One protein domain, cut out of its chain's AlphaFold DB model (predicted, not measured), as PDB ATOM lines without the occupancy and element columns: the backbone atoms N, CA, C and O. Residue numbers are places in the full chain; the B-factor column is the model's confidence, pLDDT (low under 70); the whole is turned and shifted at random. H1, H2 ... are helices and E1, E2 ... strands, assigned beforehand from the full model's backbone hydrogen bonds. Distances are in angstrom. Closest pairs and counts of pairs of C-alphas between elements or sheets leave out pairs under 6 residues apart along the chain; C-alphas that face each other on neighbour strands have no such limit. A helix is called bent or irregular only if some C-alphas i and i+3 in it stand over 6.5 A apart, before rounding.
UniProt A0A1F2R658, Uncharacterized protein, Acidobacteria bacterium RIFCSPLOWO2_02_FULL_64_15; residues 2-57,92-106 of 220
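What this domain is: This is residues 2 to 57 and 92 to 106 of the 220 residues of an uncharacterized protein of Acidobacteria bacterium RIFCSPLOWO2_02_FULL_64_15 (UniProt A0A1F2R658). A long two-stranded hairpin, E1 and E2, with the short strand E3 added along E1, makes a small sheet at one end of an elongated domain, and the helix H4 stands on it over E3. Toward the other end lie three helices with few contacts, none touching another: H1, the longest, only grazes the sheet with its residues 11 to 13, and H2 and H3 follow it, H2 near H1 and H3 near H2. The printed part has 71 residues, with four named helices and three named strands in the order H1, H2, H3, E1, E2, H4, E3; the sheet runs E2, E1, E3, all antiparallel, and the class is mixed, helices and strands. The whole is compact, with a radius of gyration of the C-alphas of 12.7 A, and spans 38 by 23 by 18 A.

Where its parts are: In the sheet, E1 is residues 35 to 41, 18.6 A from first to last C-alpha, beginning at C-alpha 35 (37.469, 6.899, -7.594). E2 is residues 44 to 50, 18.2 A, and E3 is residues 104 to 106, 6.3 A, ending at C-alpha 106 (28.021, 15.751, -2.673). H4 is residues 93 to 99, 10.1 A. H1 is residues 2 to 13, 16.3 A, from C-alpha 2 at (54.238, 18.714, -0.703); it is neither bent nor irregular, but only just: C-alphas 10 and 13 are 6.1 A apart. H2 is residues 15 to 20, 8.8 A, and H3 is residues 28 to 32, 7.7 A.

How they stand to each other: E1 is the inner strand. It forms a hairpin with E2, antiparallel at 147 degrees, with N 37 and O 48 at 2.8 A and N 46 and O 39 at 2.8 A, within hydrogen-bond range. E1 and E3 are antiparallel at 134 degrees, with N 40 and O 104 at 2.9 A. H4 is on the sheet at a height of 6.5 A, over E3, and stands up from it at 44 degrees; the closest C-alphas of H4 and E3 are those of Ala 97 and Lys 104, 5.0 A apart. H1 only grazes the sheet, with residues 11 to 13; its closest C-alpha to E1 is that of Asn 12, 8.0 A from that of Pro 36. H1 and H2 meet only through their link. H2 and H3 are close but not clearly touching, the closest C-alphas being those of Ala 19 and Arg 31, 7.1 A apart. H3 and H4 are apart. Every O i to N i+4 pair is within hydrogen-bond range in H2 and H4; H1 has 7 of 8, and H3 has 0 of 1 but 2 of 2 O i to N i+3 pairs.

The domain as a whole: The two C-alphas farthest apart are those of Arg 26 and Asp 42, 38.4 A. Residues 58 to 91 are not printed, and C-alphas 57 and 92 are 8.6 A apart across this cut, which falls in the link from E2 to H4. Of the links that are printed whole, H2 to H3 is short and the others are tight. The mean pLDDT of the printed part is 91.1, and residues 2 to 3 are under 70.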
ATOM      1  N   THR A   2      55.065  17.918   0.245       58.09
ATOM      2  CA  THR A   2      54.238  18.714  -0.703       58.09
ATOM      3  C   THR A   2      53.460  17.913  -1.760       58.09
ATOM      4  O   THR A   2      52.634  18.480  -2.474       58.09
ATOM      5  N   SER A   3      53.713  16.607  -1.884       68.06
ATOM      6  CA  SER A   3      52.959  15.690  -2.749       68.06
ATOM      7  C   SER A   3      51.550  15.397  -2.224       68.06
ATOM      8  O   SER A   3      50.673  15.071  -3.019       68.06
ATOM      9  N   GLY A   4      51.324  15.527  -0.910       77.38
ATOM     10  CA  GLY A   4      50.012  15.324  -0.291       77.38
ATOM     11  C   GLY A   4      48.996  16.368  -0.754       77.38
ATOM     12  O   GLY A   4      47.940  16.001  -1.248       77.38
ATOM     13  N   ILE A   5      49.380  17.648  -0.706       85.06
ATOM     14  CA  ILE A   5      48.550  18.789  -1.129       85.06
ATOM     15  C   ILE A   5      48.131  18.664  -2.602       85.06
ATOM     16  O   ILE A   5      46.951  18.767  -2.931       85.06
ATOM     17  N   GLU A   6      49.087  18.374  -3.495       83.12
ATOM     18  CA  GLU A   6      48.773  18.143  -4.910       83.12
ATOM     19  C   GLU A   6      47.829  16.959  -5.092       83.12
ATOM     20  O   GLU A   6      46.922  17.024  -5.915       83.12
ATOM     21  N   ASN A   7      48.025  15.871  -4.342       83.81
ATOM     22  CA  ASN A   7      47.160  14.705  -4.440       83.81
ATOM     23  C   ASN A   7      45.726  15.038  -4.002       83.81
ATOM     24  O   ASN A   7      44.794  14.697  -4.725       83.81
ATOM     25  N   THR A   8      45.554  15.757  -2.889       85.69
ATOM     26  CA  THR A   8      44.240  16.196  -2.404       85.69
ATOM     27  C   THR A   8      43.504  17.004  -3.471       85.69
ATOM     28  O   THR A   8      42.427  16.607  -3.908       85.69
ATOM     29  N   VAL A   9      44.107  18.076  -3.986       89.31
ATOM     30  CA  VAL A   9      43.401  18.961  -4.926       89.31
ATOM     31  C   VAL A   9      43.263  18.327  -6.311       89.31
ATOM     32  O   VAL A   9      42.175  18.262  -6.879       89.31
ATOM     33  N   LEU A  10      44.358  17.815  -6.879       88.19
ATOM     34  CA  LEU A  10      44.382  17.374  -8.274       88.19
ATOM     35  C   LEU A  10      43.799  15.977  -8.500       88.19
ATOM     36  O   LEU A  10      43.446  15.678  -9.648       88.19
ATOM     37  N   ARG A  11      43.761  15.115  -7.472       83.69
ATOM     38  CA  ARG A  11      43.224  13.744  -7.575       83.69
ATOM     39  C   ARG A  11      41.959  13.492  -6.775       83.69
ATOM     40  O   ARG A  11      41.228  12.594  -7.170       83.69
ATOM     41  N   ASN A  12      41.683  14.239  -5.711       84.25
ATOM     42  CA  ASN A  12      40.432  14.042  -4.980       84.25
ATOM     43  C   ASN A  12      39.402  15.083  -5.427       84.25
ATOM     44  O   ASN A  12      38.304  14.714  -5.828       84.25
ATOM     45  N   SER A  13      39.769  16.366  -5.450       89.00
ATOM     46  CA  SER A  13      38.814  17.442  -5.752       89.00
ATOM     47  C   SER A  13      38.560  17.642  -7.245       89.00
ATOM     48  O   SER A  13      37.418  17.762  -7.666       89.00
ATOM     49  N   LEU A  14      39.615  17.656  -8.063       91.50
ATOM     50  CA  LEU A  14      39.523  18.012  -9.486       91.50
ATOM     51  C   LEU A  14      39.615  16.808 -10.433       91.50
ATOM     52  O   LEU A  14      39.785  16.992 -11.636       91.50
ATOM     53  N   PHE A  15      39.550  15.572  -9.933       91.25
ATOM     54  CA  PHE A  15      39.823  14.383 -10.749       91.25
ATOM     55  C   PHE A  15      38.895  14.233 -11.953       91.25
ATOM     56  O   PHE A  15      39.379  14.187 -13.088       91.25
ATOM     57  N   ALA A  16      37.582  14.166 -11.714       92.56
ATOM     58  CA  ALA A  16      36.603  13.925 -12.768       92.56
ATOM     59  C   ALA A  16      36.576  15.092 -13.763       92.56
ATOM     60  O   ALA A  16      36.631  14.871 -14.972       92.56
ATOM     61  N   ALA A  17      36.631  16.329 -13.260       92.94
ATOM     62  CA  ALA A  17      36.712  17.521 -14.096       92.94
ATOM     63  C   ALA A  17      37.968  17.541 -14.983       92.94
ATOM     64  O   ALA A  17      37.877  17.750 -16.190       92.94
ATOM     65  N   ARG A  18      39.153  17.245 -14.431       92.75
ATOM     66  CA  ARG A  18      40.400  17.168 -15.217       92.75
ATOM     67  C   ARG A  18      40.402  16.027 -16.228       92.75
ATOM     68  O   ARG A  18      41.138  16.094 -17.214       92.75
ATOM     69  N   ALA A  19      39.673  14.945 -15.966       92.25
ATOM     70  CA  ALA A  19      39.499  13.865 -16.930       92.25
ATOM     71  C   ALA A  19      38.601  14.314 -18.094       92.25
ATOM     72  O   ALA A  19      39.023  14.178 -19.242       92.25
ATOM     73  N   ALA A  20      37.458  14.939 -17.794       92.44
ATOM     74  CA  ALA A  20      36.530  15.501 -18.780       92.44
ATOM     75  C   ALA A  20      37.194  16.573 -19.662       92.44
ATOM     76  O   ALA A  20      37.120  16.519 -20.887       92.44
ATOM     77  N   LEU A  21      37.970  17.477 -19.054       91.62
ATOM     78  CA  LEU A  21      38.741  18.514 -19.757       91.62
ATOM     79  C   LEU A  21      40.007  17.993 -20.449       91.62
ATOM     80  O   LEU A  21      40.773  18.776 -21.008       91.62
ATOM     81  N   ARG A  22      40.275  16.683 -20.388       90.25
ATOM     82  CA  ARG A  22      41.451  16.039 -20.998       90.25
ATOM     83  C   ARG A  22      42.788  16.678 -20.588       90.25
ATOM     84  O   ARG A  22      43.772  16.572 -21.316       90.25
ATOM     85  N   THR A  23      42.869  17.276 -19.396       89.50
ATOM     86  CA  THR A  23      44.093  17.911 -18.876       89.50
ATOM     87  C   THR A  23      45.260  16.907 -18.873       89.50
ATOM     88  O   THR A  23      45.035  15.724 -18.628       89.50
ATOM     89  N   PRO A  24      46.525  17.292 -19.087       86.62
ATOM     90  CA  PRO A  24      47.637  16.345 -18.995       86.62
ATOM     91  C   PRO A  24      47.733  15.648 -17.624       86.62
ATOM     92  O   PRO A  24      47.466  16.238 -16.570       86.62
ATOM     93  N   THR A  25      48.132  14.371 -17.621       85.75
ATOM     94  CA  THR A  25      48.403  13.595 -16.401       85.75
ATOM     95  C   THR A  25      49.607  12.683 -16.591       85.75
ATOM     96  O   THR A  25      49.760  12.044 -17.627       85.75
ATOM     97  N   ARG A  26      50.438  12.563 -15.551       85.06
ATOM     98  CA  ARG A  26      51.567  11.617 -15.522       85.06
ATOM     99  C   ARG A  26      51.124  10.162 -15.326       85.06
ATOM    100  O   ARG A  26      51.935   9.256 -15.459       85.06
ATOM    101  N   ARG A  27      49.857   9.929 -14.960       84.00
ATOM    102  CA  ARG A  27      49.306   8.595 -14.672       84.00
ATOM    103  C   ARG A  27      47.998   8.361 -15.439       84.00
ATOM    104  O   ARG A  27      46.933   8.320 -14.828       84.00
ATOM    105  N   PRO A  28      48.040   8.221 -16.776       85.62
ATOM    106  CA  PRO A  28      46.831   8.058 -17.587       85.62
ATOM    107  C   PRO A  28      46.047   6.791 -17.228       85.62
ATOM    108  O   PRO A  28      44.822   6.828 -17.196       85.62
ATOM    109  N   LYS A  29      46.735   5.701 -16.859       86.94
ATOM    110  CA  LYS A  29      46.097   4.444 -16.431       86.94
ATOM    111  C   LYS A  29      45.262   4.596 -15.153       86.94
ATOM    112  O   LYS A  29      44.257   3.911 -15.008       86.94
ATOM    113  N   ASP A  30      45.632   5.513 -14.255       83.88
ATOM    114  CA  ASP A  30      44.874   5.752 -13.019       83.88
ATOM    115  C   ASP A  30      43.513   6.412 -13.289       83.88
ATOM    116  O   ASP A  30      42.611   6.274 -12.470       83.88
ATOM    117  N   ARG A  31      43.318   7.053 -14.453       83.94
ATOM    118  CA  ARG A  31      42.005   7.590 -14.856       83.94
ATOM    119  C   ARG A  31      40.953   6.508 -15.039       83.94
ATOM    120  O   ARG A  31      39.779   6.772 -14.839       83.94
ATOM    121  N   LEU A  32      41.367   5.309 -15.439       85.50
ATOM    122  CA  LEU A  32      40.455   4.196 -15.702       85.50
ATOM    123  C   LEU A  32      39.979   3.512 -14.413       85.50
ATOM    124  O   LEU A  32      39.037   2.722 -14.449       85.50
ATOM    125  N   LYS A  33      40.629   3.797 -13.277       89.94
ATOM    126  CA  LYS A  33      40.271   3.221 -11.981       89.94
ATOM    127  C   LYS A  33      39.074   3.971 -11.384       89.94
ATOM    128  O   LYS A  33      39.058   5.202 -11.451       89.94
ATOM    129  N   PRO A  34      38.111   3.264 -10.772       92.69
ATOM    130  CA  PRO A  34      37.070   3.903  -9.977       92.69
ATOM    131  C   PRO A  34      37.671   4.772  -8.863       92.69
ATOM    132  O   PRO A  34      38.641   4.367  -8.220       92.69
ATOM    133  N   GLN A  35      37.096   5.952  -8.647       91.19
ATOM    134  CA  GLN A  35      37.469   6.899  -7.594       91.19
ATOM    135  C   GLN A  35      36.287   7.137  -6.645       91.19
ATOM    136  O   GLN A  35      35.137   6.961  -7.061       91.19
ATOM    137  N   PRO A  36      36.553   7.510  -5.380       93.25
ATOM    138  CA  PRO A  36      35.503   7.772  -4.408       93.25
ATOM    139  C   PRO A  36      34.683   9.006  -4.801       93.25
ATOM    140  O   PRO A  36      35.217  10.104  -4.945       93.25
ATOM    141  N   MET A  37      33.372   8.821  -4.892       95.00
ATOM    142  CA  MET A  37      32.367   9.859  -5.058       95.00
ATOM    143  C   MET A  37      31.440   9.845  -3.847       95.00
ATOM    144  O   MET A  37      30.985   8.790  -3.399       95.00
ATOM    145  N   ARG A  38      31.166  11.026  -3.300       95.50
ATOM    146  CA  ARG A  38      30.282  11.174  -2.148       95.50
ATOM    147  C   ARG A  38      28.852  11.352  -2.635       95.50
ATOM    148  O   ARG A  38      28.598  12.181  -3.502       95.50
ATOM    149  N   VAL A  39      27.929  10.604  -2.054       97.31
ATOM    150  CA  VAL A  39      26.493  10.709  -2.325       97.31
ATOM    151  C   VAL A  39      25.727  10.740  -1.012       97.31
ATOM    152  O   VAL A  39      26.238  10.286   0.012       97.31
ATOM    153  N   GLU A  40      24.516  11.273  -1.024       97.62
ATOM    154  CA  GLU A  40      23.583  11.159   0.095       97.62
ATOM    155  C   GLU A  40      22.447  10.202  -0.268       97.62
ATOM    156  O   GLU A  40      21.951  10.226  -1.396       97.62
ATOM    157  N   ARG A  41      22.074   9.347   0.686       97.12
ATOM    158  CA  ARG A  41      20.895   8.476   0.633       97.12
ATOM    159  C   ARG A  41      20.238   8.460   2.001       97.12
ATOM    160  O   ARG A  41      20.926   8.180   2.988       97.12
ATOM    161  N   ASP A  42      18.950   8.760   2.060       94.94
ATOM    162  CA  ASP A  42      18.157   8.812   3.288       94.94
ATOM    163  C   ASP A  42      18.815   9.711   4.353       94.94
ATOM    164  O   ASP A  42      18.954   9.349   5.524       94.94
ATOM    165  N   GLY A  43      19.336  10.864   3.916       93.94
ATOM    166  CA  GLY A  43      20.042  11.825   4.773       93.94
ATOM    167  C   GLY A  43      21.425  11.372   5.265       93.94
ATOM    168  O   GLY A  43      22.044  12.061   6.077       93.94
ATOM    169  N   LYS A  44      21.949  10.230   4.797       96.44
ATOM    170  CA  LYS A  44      23.275   9.716   5.174       96.44
ATOM    171  C   LYS A  44      24.272   9.872   4.036       96.44
ATOM    172  O   LYS A  44      24.035   9.424   2.917       96.44
ATOM    173  N   THR A  45      25.441  10.430   4.349       97.06
ATOM    174  CA  THR A  45      26.574  10.446   3.415       97.06
ATOM    175  C   THR A  45      27.129   9.032   3.237       97.06
ATOM    176  O   THR A  45      27.507   8.377   4.206       97.06
ATOM    177  N   GLN A  46      27.235   8.588   1.987       96.50
ATOM    178  CA  GLN A  46      27.867   7.339   1.575       96.50
ATOM    179  C   GLN A  46      28.983   7.633   0.567       96.50
ATOM    180  O   GLN A  46      28.943   8.622  -0.169       96.50
ATOM    181  N   ILE A  47      29.990   6.761   0.524       96.25
ATOM    182  CA  ILE A  47      31.033   6.793  -0.504       96.25
ATOM    183  C   ILE A  47      30.759   5.654  -1.475       96.25
ATOM    184  O   ILE A  47      30.792   4.484  -1.095       96.25
ATOM    185  N   ILE A  48      30.525   5.998  -2.735       95.56
ATOM    186  CA  ILE A  48      30.482   5.044  -3.843       95.56
ATOM    187  C   ILE A  48      31.736   5.209  -4.697       95.56
ATOM    188  O   ILE A  48      32.399   6.240  -4.640       95.56
ATOM    189  N   HIS A  49      32.090   4.195  -5.479       95.06
ATOM    190  CA  HIS A  49      33.244   4.265  -6.371       95.06
ATOM    191  C   HIS A  49      32.767   4.302  -7.818       95.06
ATOM    192  O   HIS A  49      32.128   3.361  -8.280       95.06
ATOM    193  N   ALA A  50      33.092   5.380  -8.530       93.56
ATOM    194  CA  ALA A  50      32.678   5.597  -9.911       93.56
ATOM    195  C   ALA A  50      33.895   5.842 -10.804       93.56
ATOM    196  O   ALA A  50      34.886   6.452 -10.389       93.56
ATOM    197  N   ARG A  51      33.841   5.362 -12.049       93.31
ATOM    198  CA  ARG A  51      34.817   5.765 -13.069       93.31
ATOM    199  C   ARG A  51      34.558   7.216 -13.456       93.31
ATOM    200  O   ARG A  51      33.447   7.703 -13.292       93.31
ATOM    201  N   TRP A  52      35.563   7.902 -13.996       92.00
ATOM    202  CA  TRP A  52      35.425   9.327 -14.316       92.00
ATOM    203  C   TRP A  52      34.274   9.629 -15.293       92.00
ATOM    204  O   TRP A  52      33.717  10.716 -15.222       92.00
ATOM    205  N   GLN A  53      33.906   8.682 -16.166       93.12
ATOM    206  CA  GLN A  53      32.776   8.816 -17.092       93.12
ATOM    207  C   GLN A  53      31.425   8.895 -16.372       93.12
ATOM    208  O   GLN A  53      30.556   9.636 -16.818       93.12
ATOM    209  N   ASP A  54      31.280   8.179 -15.258       93.94
ATOM    210  CA  ASP A  54      30.039   8.118 -14.476       93.94
ATOM    211  C   ASP A  54      30.079   9.056 -13.258       93.94
ATOM    212  O   ASP A  54      29.067   9.281 -12.598       93.94
ATOM    213  N   HIS A  55      31.258   9.593 -12.939       94.94
ATOM    214  CA  HIS A  55      31.476  10.517 -11.835       94.94
ATOM    215  C   HIS A  55      30.855  11.887 -12.128       94.94
ATOM    216  O   HIS A  55      30.819  12.333 -13.274       94.94
ATOM    217  N   TRP A  56      30.459  12.610 -11.081       95.81
ATOM    218  CA  TRP A  56      30.085  14.018 -11.205       95.81
ATOM    219  C   TRP A  56      31.306  14.867 -11.581       95.81
ATOM    220  O   TRP A  56      32.304  14.900 -10.850       95.81
ATOM    221  N   LYS A  57      31.254  15.500 -12.757       95.25
ATOM    222  CA  LYS A  57      32.350  16.282 -13.353       95.25
ATOM    223  C   LYS A  57      32.162  17.746 -13.003       95.25
ATOM    224  O   LYS A  57      31.690  18.540 -13.815       95.25
ATOM    225  N   LYS A  92      24.315  17.705 -14.712       95.25
ATOM    226  CA  LYS A  92      23.973  18.199 -13.387       95.25
ATOM    227  C   LYS A  92      24.124  17.111 -12.331       95.25
ATOM    228  O   LYS A  92      23.887  15.928 -12.596       95.25
ATOM    229  N   GLY A  93      24.471  17.511 -11.114       95.19
ATOM    230  CA  GLY A  93      24.620  16.616  -9.970       95.19
ATOM    231  C   GLY A  93      23.360  15.800  -9.679       95.19
ATOM    232  O   GLY A  93      23.476  14.637  -9.289       95.19
ATOM    233  N   GLU A  94      22.164  16.345  -9.924       96.31
ATOM    234  CA  GLU A  94      20.898  15.627  -9.728       96.31
ATOM    235  C   GLU A  94      20.724  14.455 -10.704       96.31
ATOM    236  O   GLU A  94      20.206  13.401 -10.326       96.31
ATOM    237  N   ASP A  95      21.176  14.602 -11.950       96.25
ATOM    238  CA  ASP A  95      21.083  13.532 -12.947       96.25
ATOM    239  C   ASP A  95      22.088  12.417 -12.636       96.25
ATOM    240  O   ASP A  95      21.740  11.232 -12.683       96.25
ATOM    241  N   VAL A  96      23.299  12.783 -12.195       96.50
ATOM    242  CA  VAL A  96      24.278  11.818 -11.674       96.50
ATOM    243  C   VAL A  96      23.692  11.068 -10.479       96.50
ATOM    244  O   VAL A  96      23.754   9.839 -10.446       96.50
ATOM    245  N   ALA A  97      23.099  11.778  -9.515       96.81
ATOM    246  CA  ALA A  97      22.512  11.180  -8.316       96.81
ATOM    247  C   ALA A  97      21.436  10.147  -8.678       96.81
ATOM    248  O   ALA A  97      21.479   9.013  -8.189       96.81
ATOM    249  N   ARG A  98      20.547  10.489  -9.620       96.38
ATOM    250  CA  ARG A  98      19.480   9.601 -10.099       96.38
ATOM    251  C   ARG A  98      20.022   8.297 -10.681       96.38
ATOM    252  O   ARG A  98      19.493   7.235 -10.359       96.38
ATOM    253  N   ARG A  99      21.102   8.341 -11.473       95.19
ATOM    254  CA  ARG A  99      21.737   7.123 -12.028       95.19
ATOM    255  C   ARG A  99      22.240   6.170 -10.953       95.19
ATOM    256  O   ARG A  99      22.237   4.961 -11.159       95.19
ATOM    257  N   PHE A 100      22.673   6.710  -9.818       95.25
ATOM    258  CA  PHE A 100      23.145   5.915  -8.692       95.25
ATOM    259  C   PHE A 100      22.053   5.635  -7.658       95.25
ATOM    260  O   PHE A 100      22.377   5.063  -6.620       95.25
ATOM    261  N   GLY A 101      20.790   6.010  -7.889       96.25
ATOM    262  CA  GLY A 101      19.738   5.880  -6.876       96.25
ATOM    263  C   GLY A 101      20.125   6.584  -5.572       96.25
ATOM    264  O   GLY A 101      20.095   5.980  -4.502       96.25
ATOM    265  N   ALA A 102      20.641   7.806  -5.685       97.56
ATOM    266  CA  ALA A 102      20.996   8.673  -4.571       97.56
ATOM    267  C   ALA A 102      20.124   9.931  -4.577       97.56
ATOM    268  O   ALA A 102      19.659  10.352  -5.637       97.56
ATOM    269  N   ASP A 103      19.959  10.551  -3.410       96.94
ATOM    270  CA  ASP A 103      19.195  11.793  -3.258       96.94
ATOM    271  C   ASP A 103      19.957  12.974  -3.869       96.94
ATOM    272  O   ASP A 103      19.384  13.831  -4.538       96.94
ATOM    273  N   LYS A 104      21.278  13.005  -3.659       96.69
ATOM    274  CA  LYS A 104      22.196  13.992  -4.239       96.69
ATOM    275  C   LYS A 104      23.622  13.461  -4.315       96.69
ATOM    276  O   LYS A 104      24.035  12.627  -3.504       96.69
ATOM    277  N   VAL A 105      24.401  13.991  -5.254       96.75
ATOM    278  CA  VAL A 105      25.865  13.891  -5.209       96.75
ATOM    279  C   VAL A 105      26.397  15.045  -4.369       96.75
ATOM    280  O   VAL A 105      25.908  16.169  -4.447       96.75
ATOM    281  N   LEU A 106      27.387  14.762  -3.532       94.88
ATOM    282  CA  LEU A 106      28.021  15.751  -2.673       94.88
ATOM    283  C   LEU A 106      29.338  16.228  -3.296       94.88
ATOM    284  O   LEU A 106      30.068  15.413  -3.874       94.88
TER     285      LEU A 106